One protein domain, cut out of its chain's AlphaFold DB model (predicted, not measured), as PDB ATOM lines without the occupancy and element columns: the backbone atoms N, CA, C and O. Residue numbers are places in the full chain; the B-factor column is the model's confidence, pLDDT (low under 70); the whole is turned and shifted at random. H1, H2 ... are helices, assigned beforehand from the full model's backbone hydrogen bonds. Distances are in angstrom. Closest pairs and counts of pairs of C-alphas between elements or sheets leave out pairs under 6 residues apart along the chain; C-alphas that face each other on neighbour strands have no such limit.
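What this domain is: This is residues 131 to 218 of the 369 residues of an uncharacterized protein of Erwinia tasmaniensis (strain DSM 17950 / CFBP 7177 / CIP 109463 / NCPPB 4357 / Et1/99) (UniProt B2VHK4). A long helical hairpin: H1 and the longer H2 lie side by side and run opposite ways, and H2 reaches on past the first residue of H1, Thr 140. Residues 210 to 216, of which 210 to 212 belong to H2, stick out at one end. The printed part has 88 residues with two named helices, H1 then H2, and no named strand; the class is all helix. It is extended, with a radius of gyration of the C-alphas of 19.4 A, a rod spanning 64 by 20 by 17 A.

How they stand to each other: H1, residues 140 to 163, and H2, residues 174 to 212, form a helical hairpin. They touch, the closest C-alphas being those of Pro 141 and Asp 198, 5.2 A apart. Their lines stand at a shallow tilt of 19 degrees, opposite ways. In both helices every O i to N i+4 pair is within hydrogen-bond range.

Where its parts are: H1 begins at C-alpha 140 (13.875, -30.159, -10.069) and is 34.6 A long from first to last C-alpha. H2, 56.5 A long, ends at C-alpha 212 (28.496, -44.344, -0.135).

The domain as a whole: The C-alphas farthest apart, those of Glu 168 and His 215, are 64.1 A apart. The link from H1 to H2 is short. The printed part has no cut, and no printed residue is under 70 in pLDDT.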
ATOM      1  N   MET A 131      25.975 -33.792  -4.103       89.25
ATOM      2  CA  MET A 131      26.238 -34.608  -5.287       89.25
ATOM      3  C   MET A 131      25.544 -34.079  -6.549       89.25
ATOM      4  O   MET A 131      25.816 -34.585  -7.635       89.25
ATOM      5  N   PHE A 132      24.668 -33.077  -6.435       86.69
ATOM      6  CA  PHE A 132      24.042 -32.458  -7.600       86.69
ATOM      7  C   PHE A 132      24.936 -31.416  -8.270       86.69
ATOM      8  O   PHE A 132      25.678 -30.677  -7.620       86.69
ATOM      9  N   GLU A 133      24.792 -31.303  -9.590       78.50
ATOM     10  CA  GLU A 133      25.330 -30.179 -10.346       78.50
ATOM     11  C   GLU A 133      24.623 -28.866  -9.979       78.50
ATOM     12  O   GLU A 133      23.479 -28.832  -9.511       78.50
ATOM     13  N   ARG A 134      25.309 -27.742 -10.211       76.06
ATOM     14  CA  ARG A 134      24.797 -26.411  -9.872       76.06
ATOM     15  C   ARG A 134      23.475 -26.142 -10.604       76.06
ATOM     16  O   ARG A 134      23.445 -26.074 -11.826       76.06
ATOM     17  N   GLY A 135      22.401 -25.924  -9.844       74.50
ATOM     18  CA  GLY A 135      21.059 -25.662 -10.383       74.50
ATOM     19  C   GLY A 135      20.134 -26.884 -10.431       74.50
ATOM     20  O   GLY A 135      18.968 -26.730 -10.795       74.50
ATOM     21  N   PHE A 136      20.611 -28.063 -10.023       87.25
ATOM     22  CA  PHE A 136      19.782 -29.245  -9.810       87.25
ATOM     23  C   PHE A 136      19.557 -29.485  -8.311       87.25
ATOM     24  O   PHE A 136      20.480 -29.395  -7.504       87.25
ATOM     25  N   ASP A 137      18.321 -29.787  -7.920       87.25
ATOM     26  CA  ASP A 137      17.974 -30.164  -6.555       87.25
ATOM     27  C   ASP A 137      16.853 -31.222  -6.543       87.25
ATOM     28  O   ASP A 137      16.301 -31.612  -7.573       87.25
ATOM     29  N   HIS A 138      16.477 -31.684  -5.349       86.12
ATOM     30  CA  HIS A 138      15.418 -32.684  -5.166       86.12
ATOM     31  C   HIS A 138      14.026 -32.257  -5.689       86.12
ATOM     32  O   HIS A 138      13.146 -33.104  -5.860       86.12
ATOM     33  N   SER A 139      13.796 -30.959  -5.910       89.12
ATOM     34  CA  SER A 139      12.550 -30.396  -6.436       89.12
ATOM     35  C   SER A 139      12.556 -30.249  -7.960       89.12
ATOM     36  O   SER A 139      11.478 -30.115  -8.546       89.12
ATOM     37  N   THR A 140      13.723 -30.319  -8.613       91.75
ATOM     38  CA  THR A 140      13.875 -30.159 -10.069       91.75
ATOM     39  C   THR A 140      12.926 -31.051 -10.877       91.75
ATOM     40  O   THR A 140      12.193 -30.499 -11.700       91.75
ATOM     41  N   PRO A 141      12.791 -32.369 -10.608       93.06
ATOM     42  CA  PRO A 141      11.849 -33.199 -11.361       93.06
ATOM     43  C   PRO A 141      10.391 -32.739 -11.229       93.06
ATOM     44  O   PRO A 141       9.642 -32.769 -12.203       93.06
ATOM     45  N   ASN A 142       9.965 -32.280 -10.043       92.44
ATOM     46  CA  ASN A 142       8.601 -31.776  -9.853       92.44
ATOM     47  C   ASN A 142       8.377 -30.471 -10.638       92.44
ATOM     48  O   ASN A 142       7.350 -30.344 -11.299       92.44
ATOM     49  N   LYS A 143       9.352 -29.550 -10.641       94.31
ATOM     50  CA  LYS A 143       9.294 -28.312 -11.440       94.31
ATOM     51  C   LYS A 143       9.193 -28.620 -12.939       94.31
ATOM     52  O   LYS A 143       8.345 -28.069 -13.637       94.31
ATOM     53  N   THR A 144      10.004 -29.552 -13.442       94.50
ATOM     54  CA  THR A 144       9.943 -29.980 -14.849       94.50
ATOM     55  C   THR A 144       8.607 -30.650 -15.179       94.50
ATOM     56  O   THR A 144       8.037 -30.386 -16.239       94.50
ATOM     57  N   LYS A 145       8.046 -31.445 -14.255       95.06
ATOM     58  CA  LYS A 145       6.699 -32.020 -14.391       95.06
ATOM     59  C   LYS A 145       5.621 -30.940 -14.506       95.06
ATOM     60  O   LYS A 145       4.741 -31.065 -15.351       95.06
ATOM     61  N   GLU A 146       5.684 -29.890 -13.690       95.88
ATOM     62  CA  GLU A 146       4.743 -28.763 -13.750       95.88
ATOM     63  C   GLU A 146       4.804 -28.054 -15.109       95.88
ATOM     64  O   GLU A 146       3.768 -27.859 -15.751       95.88
ATOM     65  N   PHE A 147       6.011 -27.761 -15.612       96.19
ATOM     66  CA  PHE A 147       6.186 -27.187 -16.951       96.19
ATOM     67  C   PHE A 147       5.656 -28.102 -18.059       96.19
ATOM     68  O   PHE A 147       5.031 -27.623 -19.010       96.19
ATOM     69  N   LEU A 148       5.867 -29.415 -17.938       96.75
ATOM     70  CA  LEU A 148       5.338 -30.406 -18.871       96.75
ATOM     71  C   LEU A 148       3.803 -30.440 -18.852       96.75
ATOM     72  O   LEU A 148       3.175 -30.436 -19.913       96.75
ATOM     73  N   CYS A 149       3.185 -30.437 -17.668       95.50
ATOM     74  CA  CYS A 149       1.732 -30.375 -17.512       95.50
ATOM     75  C   CYS A 149       1.154 -29.113 -18.165       95.50
ATOM     76  O   CYS A 149       0.179 -29.208 -18.913       95.50
ATOM     77  N   HIS A 150       1.792 -27.958 -17.958       96.50
ATOM     78  CA  HIS A 150       1.394 -26.707 -18.600       96.50
ATOM     79  C   HIS A 150       1.484 -26.798 -20.130       96.50
ATOM     80  O   HIS A 150       0.513 -26.508 -20.823       96.50
ATOM     81  N   ALA A 151       2.613 -27.271 -20.670       96.31
ATOM     82  CA  ALA A 151       2.811 -27.404 -22.114       96.31
ATOM     83  C   ALA A 151       1.813 -28.381 -22.765       96.31
ATOM     84  O   ALA A 151       1.306 -28.117 -23.855       96.31
ATOM     85  N   ARG A 152       1.479 -29.493 -22.091       96.62
ATOM     86  CA  ARG A 152       0.452 -30.441 -22.557       96.62
ATOM     87  C   ARG A 152      -0.949 -29.830 -22.549       96.62
ATOM     88  O   ARG A 152      -1.725 -30.084 -23.473       96.62
ATOM     89  N   SER A 153      -1.265 -29.016 -21.540       96.50
ATOM     90  CA  SER A 153      -2.521 -28.263 -21.483       96.50
ATOM     91  C   SER A 153      -2.615 -27.255 -22.635       96.50
ATOM     92  O   SER A 153      -3.598 -27.270 -23.374       96.50
ATOM     93  N   GLU A 154      -1.564 -26.459 -22.866       95.69
ATOM     94  CA  GLU A 154      -1.471 -25.531 -24.008       95.69
ATOM     95  C   GLU A 154      -1.671 -26.256 -25.348       95.69
ATOM     96  O   GLU A 154      -2.472 -25.824 -26.177       95.69
ATOM     97  N   LEU A 155      -0.982 -27.387 -25.551       95.94
ATOM     98  CA  LEU A 155      -1.084 -28.190 -26.772       95.94
ATOM     99  C   LEU A 155      -2.506 -28.723 -26.985       95.94
ATOM    100  O   LEU A 155      -3.021 -28.694 -28.103       95.94
ATOM    101  N   SER A 156      -3.144 -29.204 -25.920       94.88
ATOM    102  CA  SER A 156      -4.508 -29.738 -25.973       94.88
ATOM    103  C   SER A 156      -5.522 -28.648 -26.323       94.88
ATOM    104  O   SER A 156      -6.396 -28.871 -27.162       94.88
ATOM    105  N   SER A 157      -5.375 -27.457 -25.736       92.12
ATOM    106  CA  SER A 157      -6.189 -26.287 -26.072       92.12
ATOM    107  C   SER A 157      -5.998 -25.868 -27.530       92.12
ATOM    108  O   SER A 157      -6.984 -25.711 -28.244       92.12
ATOM    109  N   ALA A 158      -4.754 -25.785 -28.015       89.88
ATOM    110  CA  ALA A 158      -4.460 -25.428 -29.405       89.88
ATOM    111  C   ALA A 158      -5.052 -26.439 -30.408       89.88
ATOM    112  O   ALA A 158      -5.700 -26.048 -31.381       89.88
ATOM    113  N   LYS A 159      -4.915 -27.747 -30.138       92.69
ATOM    114  CA  LYS A 159      -5.533 -28.808 -30.954       92.69
ATOM    115  C   LYS A 159      -7.057 -28.690 -30.992       92.69
ATOM    116  O   LYS A 159      -7.644 -28.841 -32.059       92.69
ATOM    117  N   ARG A 160      -7.687 -28.378 -29.854       91.25
ATOM    118  CA  ARG A 160      -9.142 -28.178 -29.758       91.25
ATOM    119  C   ARG A 160      -9.611 -26.941 -30.531       91.25
ATOM    120  O   ARG A 160     -10.656 -26.974 -31.173       91.25
ATOM    121  N   MET A 161      -8.841 -25.854 -30.496       87.88
ATOM    122  CA  MET A 161      -9.162 -24.640 -31.255       87.88
ATOM    123  C   MET A 161      -9.145 -24.894 -32.765       87.88
ATOM    124  O   MET A 161     -10.018 -24.384 -33.474       87.88
ATOM    125  N   LEU A 162      -8.188 -25.705 -33.237       86.75
ATOM    126  CA  LEU A 162      -8.091 -26.125 -34.634       86.75
ATOM    127  C   LEU A 162      -9.217 -27.089 -35.027       86.75
ATOM    128  O   LEU A 162      -9.868 -26.854 -36.037       86.75
ATOM    129  N   SER A 163      -9.503 -28.118 -34.219       87.44
ATOM    130  CA  SER A 163     -10.565 -29.094 -34.524       87.44
ATOM    131  C   SER A 163     -11.954 -28.465 -34.603       87.44
ATOM    132  O   SER A 163     -12.786 -28.897 -35.392       87.44
ATOM    133  N   ASN A 164     -12.203 -27.435 -33.792       88.19
ATOM    134  CA  ASN A 164     -13.504 -26.776 -33.714       88.19
ATOM    135  C   ASN A 164     -13.637 -25.593 -34.692       88.19
ATOM    136  O   ASN A 164     -14.629 -24.875 -34.623       88.19
ATOM    137  N   ASN A 165     -12.642 -25.337 -35.557       79.25
ATOM    138  CA  ASN A 165     -12.578 -24.164 -36.447       79.25
ATOM    139  C   ASN A 165     -12.751 -22.807 -35.729       79.25
ATOM    140  O   ASN A 165     -13.088 -21.796 -36.336       79.25
ATOM    141  N   THR A 166     -12.454 -22.751 -34.430       81.19
ATOM    142  CA  THR A 166     -12.560 -21.527 -33.604       81.19
ATOM    143  C   THR A 166     -11.295 -20.664 -33.653       81.19
ATOM    144  O   THR A 166     -11.147 -19.713 -32.887       81.19
ATOM    145  N   CYS A 167     -10.349 -20.990 -34.538       77.69
ATOM    146  CA  CYS A 167      -9.073 -20.283 -34.661       77.69
ATOM    147  C   CYS A 167      -9.275 -18.794 -34.968       77.69
ATOM    148  O   CYS A 167      -8.681 -17.944 -34.304       77.69
ATOM    149  N   GLU A 168     -10.162 -18.484 -35.916       73.62
ATOM    150  CA  GLU A 168     -10.405 -17.117 -36.390       73.62
ATOM    151  C   GLU A 168     -11.116 -16.259 -35.336       73.62
ATOM    152  O   GLU A 168     -10.740 -15.107 -35.131       73.62
ATOM    153  N   GLN A 169     -12.050 -16.849 -34.579       76.12
ATOM    154  CA  GLN A 169     -12.717 -16.205 -33.435       76.12
ATOM    155  C   GLN A 169     -11.734 -15.800 -32.328       76.12
ATOM    156  O   GLN A 169     -12.005 -14.884 -31.560       76.12
ATOM    157  N   ASN A 170     -10.580 -16.465 -32.267       71.88
ATOM    158  CA  ASN A 170      -9.513 -16.191 -31.311       71.88
ATOM    159  C   ASN A 170      -8.327 -15.430 -31.937       71.88
ATOM    160  O   ASN A 170      -7.255 -15.367 -31.338       71.88
ATOM    161  N   GLY A 171      -8.486 -14.867 -33.142       77.62
ATOM    162  CA  GLY A 171      -7.466 -14.034 -33.790       77.62
ATOM    163  C   GLY A 171      -6.291 -14.801 -34.416       77.62
ATOM    164  O   GLY A 171      -5.231 -14.219 -34.667       77.62
ATOM    165  N   TYR A 172      -6.448 -16.100 -34.686       81.69
ATOM    166  CA  TYR A 172      -5.435 -16.932 -35.341       81.69
ATOM    167  C   TYR A 172      -5.922 -17.441 -36.697       81.69
ATOM    168  O   TYR A 172      -7.008 -18.000 -36.811       81.69
ATOM    169  N   SER A 173      -5.078 -17.344 -37.729       85.50
ATOM    170  CA  SER A 173      -5.320 -18.097 -38.961       85.50
ATOM    171  C   SER A 173      -5.064 -19.595 -38.726       85.50
ATOM    172  O   SER A 173      -4.183 -19.936 -37.926       85.50
ATOM    173  N   PRO A 174      -5.747 -20.504 -39.445       83.12
ATOM    174  CA  PRO A 174      -5.495 -21.943 -39.341       83.12
ATOM    175  C   PRO A 174      -4.015 -22.306 -39.535       83.12
ATOM    176  O   PRO A 174      -3.457 -23.064 -38.749       83.12
ATOM    177  N   LYS A 175      -3.332 -21.670 -40.501       86.75
ATOM    178  CA  LYS A 175      -1.887 -21.857 -40.738       86.75
ATOM    179  C   LYS A 175      -1.035 -21.458 -39.526       86.75
ATOM    180  O   LYS A 175      -0.097 -22.167 -39.170       86.75
ATOM    181  N   LYS A 176      -1.362 -20.335 -38.873       88.94
ATOM    182  CA  LYS A 176      -0.668 -19.872 -37.662       88.94
ATOM    183  C   LYS A 176      -0.923 -20.815 -36.482       88.94
ATOM    184  O   LYS A 176      -0.004 -21.063 -35.708       88.94
ATOM    185  N   MET A 177      -2.132 -21.368 -36.367       90.19
ATOM    186  CA  MET A 177      -2.463 -22.355 -35.336       90.19
ATOM    187  C   MET A 177      -1.702 -23.673 -35.534       90.19
ATOM    188  O   MET A 177      -1.156 -24.203 -34.570       90.19
ATOM    189  N   THR A 178      -1.580 -24.168 -36.771       90.44
ATOM    190  CA  THR A 178      -0.770 -25.360 -37.075       90.44
ATOM    191  C   THR A 178       0.685 -25.182 -36.631       90.44
ATOM    192  O   THR A 178       1.210 -26.030 -35.915       90.44
ATOM    193  N   ALA A 179       1.306 -24.036 -36.937       92.31
ATOM    194  CA  ALA A 179       2.671 -23.737 -36.494       92.31
ATOM    195  C   ALA A 179       2.808 -23.673 -34.955       92.31
ATOM    196  O   ALA A 179       3.820 -24.095 -34.390       92.31
ATOM    197  N   ILE A 180       1.786 -23.172 -34.247       92.81
ATOM    198  CA  ILE A 180       1.743 -23.187 -32.774       92.81
ATOM    199  C   ILE A 180       1.673 -24.627 -32.251       92.81
ATOM    200  O   ILE A 180       2.406 -24.968 -31.323       92.81
ATOM    201  N   ILE A 181       0.834 -25.481 -32.848       94.19
ATOM    202  CA  ILE A 181       0.711 -26.898 -32.478       94.19
ATOM    203  C   ILE A 181       2.037 -27.633 -32.687       94.19
ATOM    204  O   ILE A 181       2.456 -28.377 -31.802       94.19
ATOM    205  N   GLU A 182       2.724 -27.409 -33.807       95.69
ATOM    206  CA  GLU A 182       4.044 -27.995 -34.077       95.69
ATOM    207  C   GLU A 182       5.072 -27.560 -33.026       95.69
ATOM    208  O   GLU A 182       5.725 -28.399 -32.401       95.69
ATOM    209  N   ARG A 183       5.151 -26.254 -32.736       96.44
ATOM    210  CA  ARG A 183       6.053 -25.718 -31.705       96.44
ATOM    211  C   ARG A 183       5.754 -26.291 -30.318       96.44
ATOM    212  O   ARG A 183       6.682 -26.631 -29.584       96.44
ATOM    213  N   LEU A 184       4.480 -26.388 -29.942       96.31
ATOM    214  CA  LEU A 184       4.062 -26.957 -28.658       96.31
ATOM    215  C   LEU A 184       4.331 -28.462 -28.591       96.31
ATOM    216  O   LEU A 184       4.752 -28.947 -27.546       96.31
ATOM    217  N   THR A 185       4.164 -29.186 -29.698       97.06
ATOM    218  CA  THR A 185       4.513 -30.611 -29.798       97.06
ATOM    219  C   THR A 185       6.006 -30.811 -29.549       97.06
ATOM    220  O   THR A 185       6.381 -31.626 -28.708       97.06
ATOM    221  N   GLN A 186       6.859 -29.996 -30.179       96.62
ATOM    222  CA  GLN A 186       8.302 -30.031 -29.937       96.62
ATOM    223  C   GLN A 186       8.657 -29.658 -28.489       96.62
ATOM    224  O   GLN A 186       9.494 -30.313 -27.869       96.62
ATOM    225  N   LYS A 187       8.008 -28.632 -27.918       97.12
ATOM    226  CA  LYS A 187       8.198 -28.222 -26.515       97.12
ATOM    227  C   LYS A 187       7.833 -29.349 -25.543       97.12
ATOM    228  O   LYS A 187       8.592 -29.600 -24.612       97.12
ATOM    229  N   VAL A 188       6.702 -30.027 -25.761       97.25
ATOM    230  CA  VAL A 188       6.273 -31.185 -24.958       97.25
ATOM    231  C   VAL A 188       7.308 -32.301 -25.047       97.25
ATOM    232  O   VAL A 188       7.766 -32.758 -24.008       97.25
ATOM    233  N   PHE A 189       7.756 -32.662 -26.249       96.25
ATOM    234  CA  PHE A 189       8.772 -33.699 -26.443       96.25
ATOM    235  C   PHE A 189      10.094 -33.393 -25.716       96.25
ATOM    236  O   PHE A 189      10.658 -34.256 -25.043       96.25
ATOM    237  N   VAL A 190      10.584 -32.152 -25.805       97.06
ATOM    238  CA  VAL A 190      11.800 -31.717 -25.095       97.06
ATOM    239  C   VAL A 190      11.610 -31.792 -23.576       97.06
ATOM    240  O   VAL A 190      12.495 -32.276 -22.873       97.06
ATOM    241  N   LEU A 191      10.459 -31.347 -23.061       96.69
ATOM    242  CA  LEU A 191      10.152 -31.404 -21.629       96.69
ATOM    243  C   LEU A 191       9.955 -32.837 -21.119       96.69
ATOM    244  O   LEU A 191      10.321 -33.115 -19.983       96.69
ATOM    245  N   GLU A 192       9.418 -33.747 -21.931       95.06
ATOM    246  CA  GLU A 192       9.302 -35.170 -21.592       95.06
ATOM    247  C   GLU A 192      10.676 -35.810 -21.426       95.06
ATOM    248  O   GLU A 192      10.934 -36.432 -20.397       95.06
ATOM    249  N   LYS A 193      11.580 -35.588 -22.389       94.81
ATOM    250  CA  LYS A 193      12.968 -36.055 -22.290       94.81
ATOM    251  C   LYS A 193      13.668 -35.492 -21.061       94.81
ATOM    252  O   LYS A 193      14.246 -36.252 -20.291       94.81
ATOM    253  N   LYS A 194      13.544 -34.181 -20.837       95.00
ATOM    254  CA  LYS A 194      14.124 -33.527 -19.661       95.00
ATOM    255  C   LYS A 194      13.552 -34.085 -18.356       95.00
ATOM    256  O   LYS A 194      14.294 -34.331 -17.418       95.00
ATOM    257  N   TYR A 195      12.244 -34.327 -18.288       94.50
ATOM    258  CA  TYR A 195      11.620 -34.897 -17.096       94.50
ATOM    259  C   TYR A 195      12.136 -36.310 -16.794       94.50
ATOM    260  O   TYR A 195      12.353 -36.643 -15.630       94.50
ATOM    261  N   LEU A 196      12.354 -37.138 -17.821       92.06
ATOM    262  CA  LEU A 196      12.962 -38.463 -17.660       92.06
ATOM    263  C   LEU A 196      14.407 -38.363 -17.153       92.06
ATOM    264  O   LEU A 196      14.761 -39.036 -16.186       92.06
ATOM    265  N   GLU A 197      15.209 -37.473 -17.736       92.19
ATOM    266  CA  GLU A 197      16.591 -37.218 -17.315       92.19
ATOM    267  C   GLU A 197      16.677 -36.695 -15.873       92.19
ATOM    268  O   GLU A 197      17.498 -37.168 -15.082       92.19
ATOM    269  N   ASP A 198      15.774 -35.793 -15.483       93.56
ATOM    270  CA  ASP A 198      15.682 -35.283 -14.117       93.56
ATOM    271  C   ASP A 198      15.313 -36.409 -13.129       93.56
ATOM    272  O   ASP A 198      15.914 -36.527 -12.056       93.56
ATOM    273  N   LYS A 199      14.352 -37.282 -13.480       93.38
ATOM    274  CA  LYS A 199      13.996 -38.459 -12.663       93.38
ATOM    275  C   LYS A 199      15.186 -39.400 -12.483       93.38
ATOM    276  O   LYS A 199      15.439 -39.851 -11.362       93.38
ATOM    277  N   TYR A 200      15.909 -39.681 -13.565       92.00
ATOM    278  CA  TYR A 200      17.095 -40.534 -13.549       92.00
ATOM    279  C   TYR A 200      18.196 -39.939 -12.667       92.00
ATOM    280  O   TYR A 200      18.698 -40.611 -11.767       92.00
ATOM    281  N   THR A 201      18.511 -38.657 -12.860       92.62
ATOM    282  CA  THR A 201      19.552 -37.943 -12.109       92.62
ATOM    283  C   THR A 201      19.250 -37.933 -10.614       92.62
ATOM    284  O   THR A 201      20.120 -38.273  -9.808       92.62
ATOM    285  N   LEU A 202      18.004 -37.628 -10.225       93.75
ATOM    286  CA  LEU A 202      17.586 -37.670  -8.822       93.75
ATOM    287  C   LEU A 202      17.721 -39.086  -8.240       93.75
ATOM    288  O   LEU A 202      18.321 -39.262  -7.180       93.75
ATOM    289  N   THR A 203      17.200 -40.092  -8.948       94.25
ATOM    290  CA  THR A 203      17.219 -41.497  -8.512       94.25
ATOM    291  C   THR A 203      18.643 -42.001  -8.313       94.25
ATOM    292  O   THR A 203      18.976 -42.484  -7.233       94.25
ATOM    293  N   LYS A 204      19.506 -41.816  -9.318       93.00
ATOM    294  CA  LYS A 204      20.917 -42.211  -9.280       93.00
ATOM    295  C   LYS A 204      21.652 -41.550  -8.120       93.00
ATOM    296  O   LYS A 204      22.337 -42.231  -7.369       93.00
ATOM    297  N   THR A 205      21.469 -40.244  -7.937       94.12
ATOM    298  CA  THR A 205      22.158 -39.493  -6.879       94.12
ATOM    299  C   THR A 205      21.762 -39.983  -5.487       94.12
ATOM    300  O   THR A 205      22.619 -40.169  -4.626       94.12
ATOM    301  N   ILE A 206      20.468 -40.234  -5.268       94.44
ATOM    302  CA  ILE A 206      19.959 -40.770  -4.001       94.44
ATOM    303  C   ILE A 206      20.531 -42.170  -3.722       94.44
ATOM    304  O   ILE A 206      20.950 -42.433  -2.596       94.44
ATOM    305  N   ILE A 207      20.567 -43.048  -4.729       94.38
ATOM    306  CA  ILE A 207      21.110 -44.409  -4.601       94.38
ATOM    307  C   ILE A 207      22.612 -44.355  -4.307       94.38
ATOM    308  O   ILE A 207      23.057 -44.916  -3.312       94.38
ATOM    309  N   SER A 208      23.385 -43.593  -5.081       93.38
ATOM    310  CA  SER A 208      24.830 -43.459  -4.864       93.38
ATOM    311  C   SER A 208      25.169 -42.842  -3.502       93.38
ATOM    312  O   SER A 208      26.137 -43.245  -2.861       93.38
ATOM    313  N   ALA A 209      24.364 -41.893  -3.012       93.69
ATOM    314  CA  ALA A 209      24.529 -41.354  -1.663       93.69
ATOM    315  C   ALA A 209      24.264 -42.412  -0.578       93.69
ATOM    316  O   ALA A 209      24.957 -42.411   0.445       93.69
ATOM    317  N   ALA A 210      23.286 -43.300  -0.793       93.38
ATOM    318  CA  ALA A 210      22.971 -44.416   0.099       93.38
ATOM    319  C   ALA A 210      24.087 -45.463   0.129       93.38
ATOM    320  O   ALA A 210      24.532 -45.835   1.215       93.38
ATOM    321  N   GLU A 211      24.600 -45.854  -1.036       93.25
ATOM    322  CA  GLU A 211      25.719 -46.793  -1.173       93.25
ATOM    323  C   GLU A 211      27.004 -46.257  -0.527       93.25
ATOM    324  O   GLU A 211      27.706 -46.987   0.169       93.25
ATOM    325  N   ALA A 212      27.301 -44.966  -0.702       93.81
ATOM    326  CA  ALA A 212      28.496 -44.344  -0.135       93.81
ATOM    327  C   ALA A 212      28.399 -44.089   1.380       93.81
ATOM    328  O   ALA A 212      29.422 -43.930   2.047       93.81
ATOM    329  N   ASN A 213      27.186 -44.013   1.941       93.50
ATOM    330  CA  ASN A 213      26.968 -43.658   3.346       93.50
ATOM    331  C   ASN A 213      25.974 -44.616   4.035       93.50
ATOM    332  O   ASN A 213      24.957 -44.161   4.568       93.50
ATOM    333  N   PRO A 214      26.266 -45.930   4.103       92.38
ATOM    334  CA  PRO A 214      25.333 -46.928   4.634       92.38
ATOM    335  C   PRO A 214      24.981 -46.692   6.111       92.38
ATOM    336  O   PRO A 214      23.881 -47.004   6.556       92.38
ATOM    337  N   HIS A 215      25.885 -46.066   6.869       92.81
ATOM    338  CA  HIS A 215      25.681 -45.699   8.274       92.81
ATOM    339  C   HIS A 215      24.613 -44.609   8.489       92.81
ATOM    340  O   HIS A 215      24.174 -44.406   9.618       92.81
ATOM    341  N   LEU A 216      24.192 -43.897   7.435       92.94
ATOM    342  CA  LEU A 216      23.139 -42.874   7.497       92.94
ATOM    343  C   LEU A 216      21.746 -43.424   7.159       92.94
ATOM    344  O   LEU A 216      20.769 -42.669   7.189       92.94
ATOM    345  N   LEU A 217      21.640 -44.710   6.817       93.69
ATOM    346  CA  LEU A 217      20.384 -45.328   6.412       93.69
ATOM    347  C   LEU A 217      19.538 -45.683   7.635       93.69
ATOM    348  O   LEU A 217      19.937 -46.465   8.495       93.69
ATOM    349  N   SER A 218      18.325 -45.135   7.692       93.19
ATOM    350  CA  SER A 218      17.311 -45.599   8.642       93.19
ATOM    351  C   SER A 218      16.766 -46.972   8.231       93.19
ATOM    352  O   SER A 218      16.882 -47.376   7.075       93.19
TER     353      SER A 218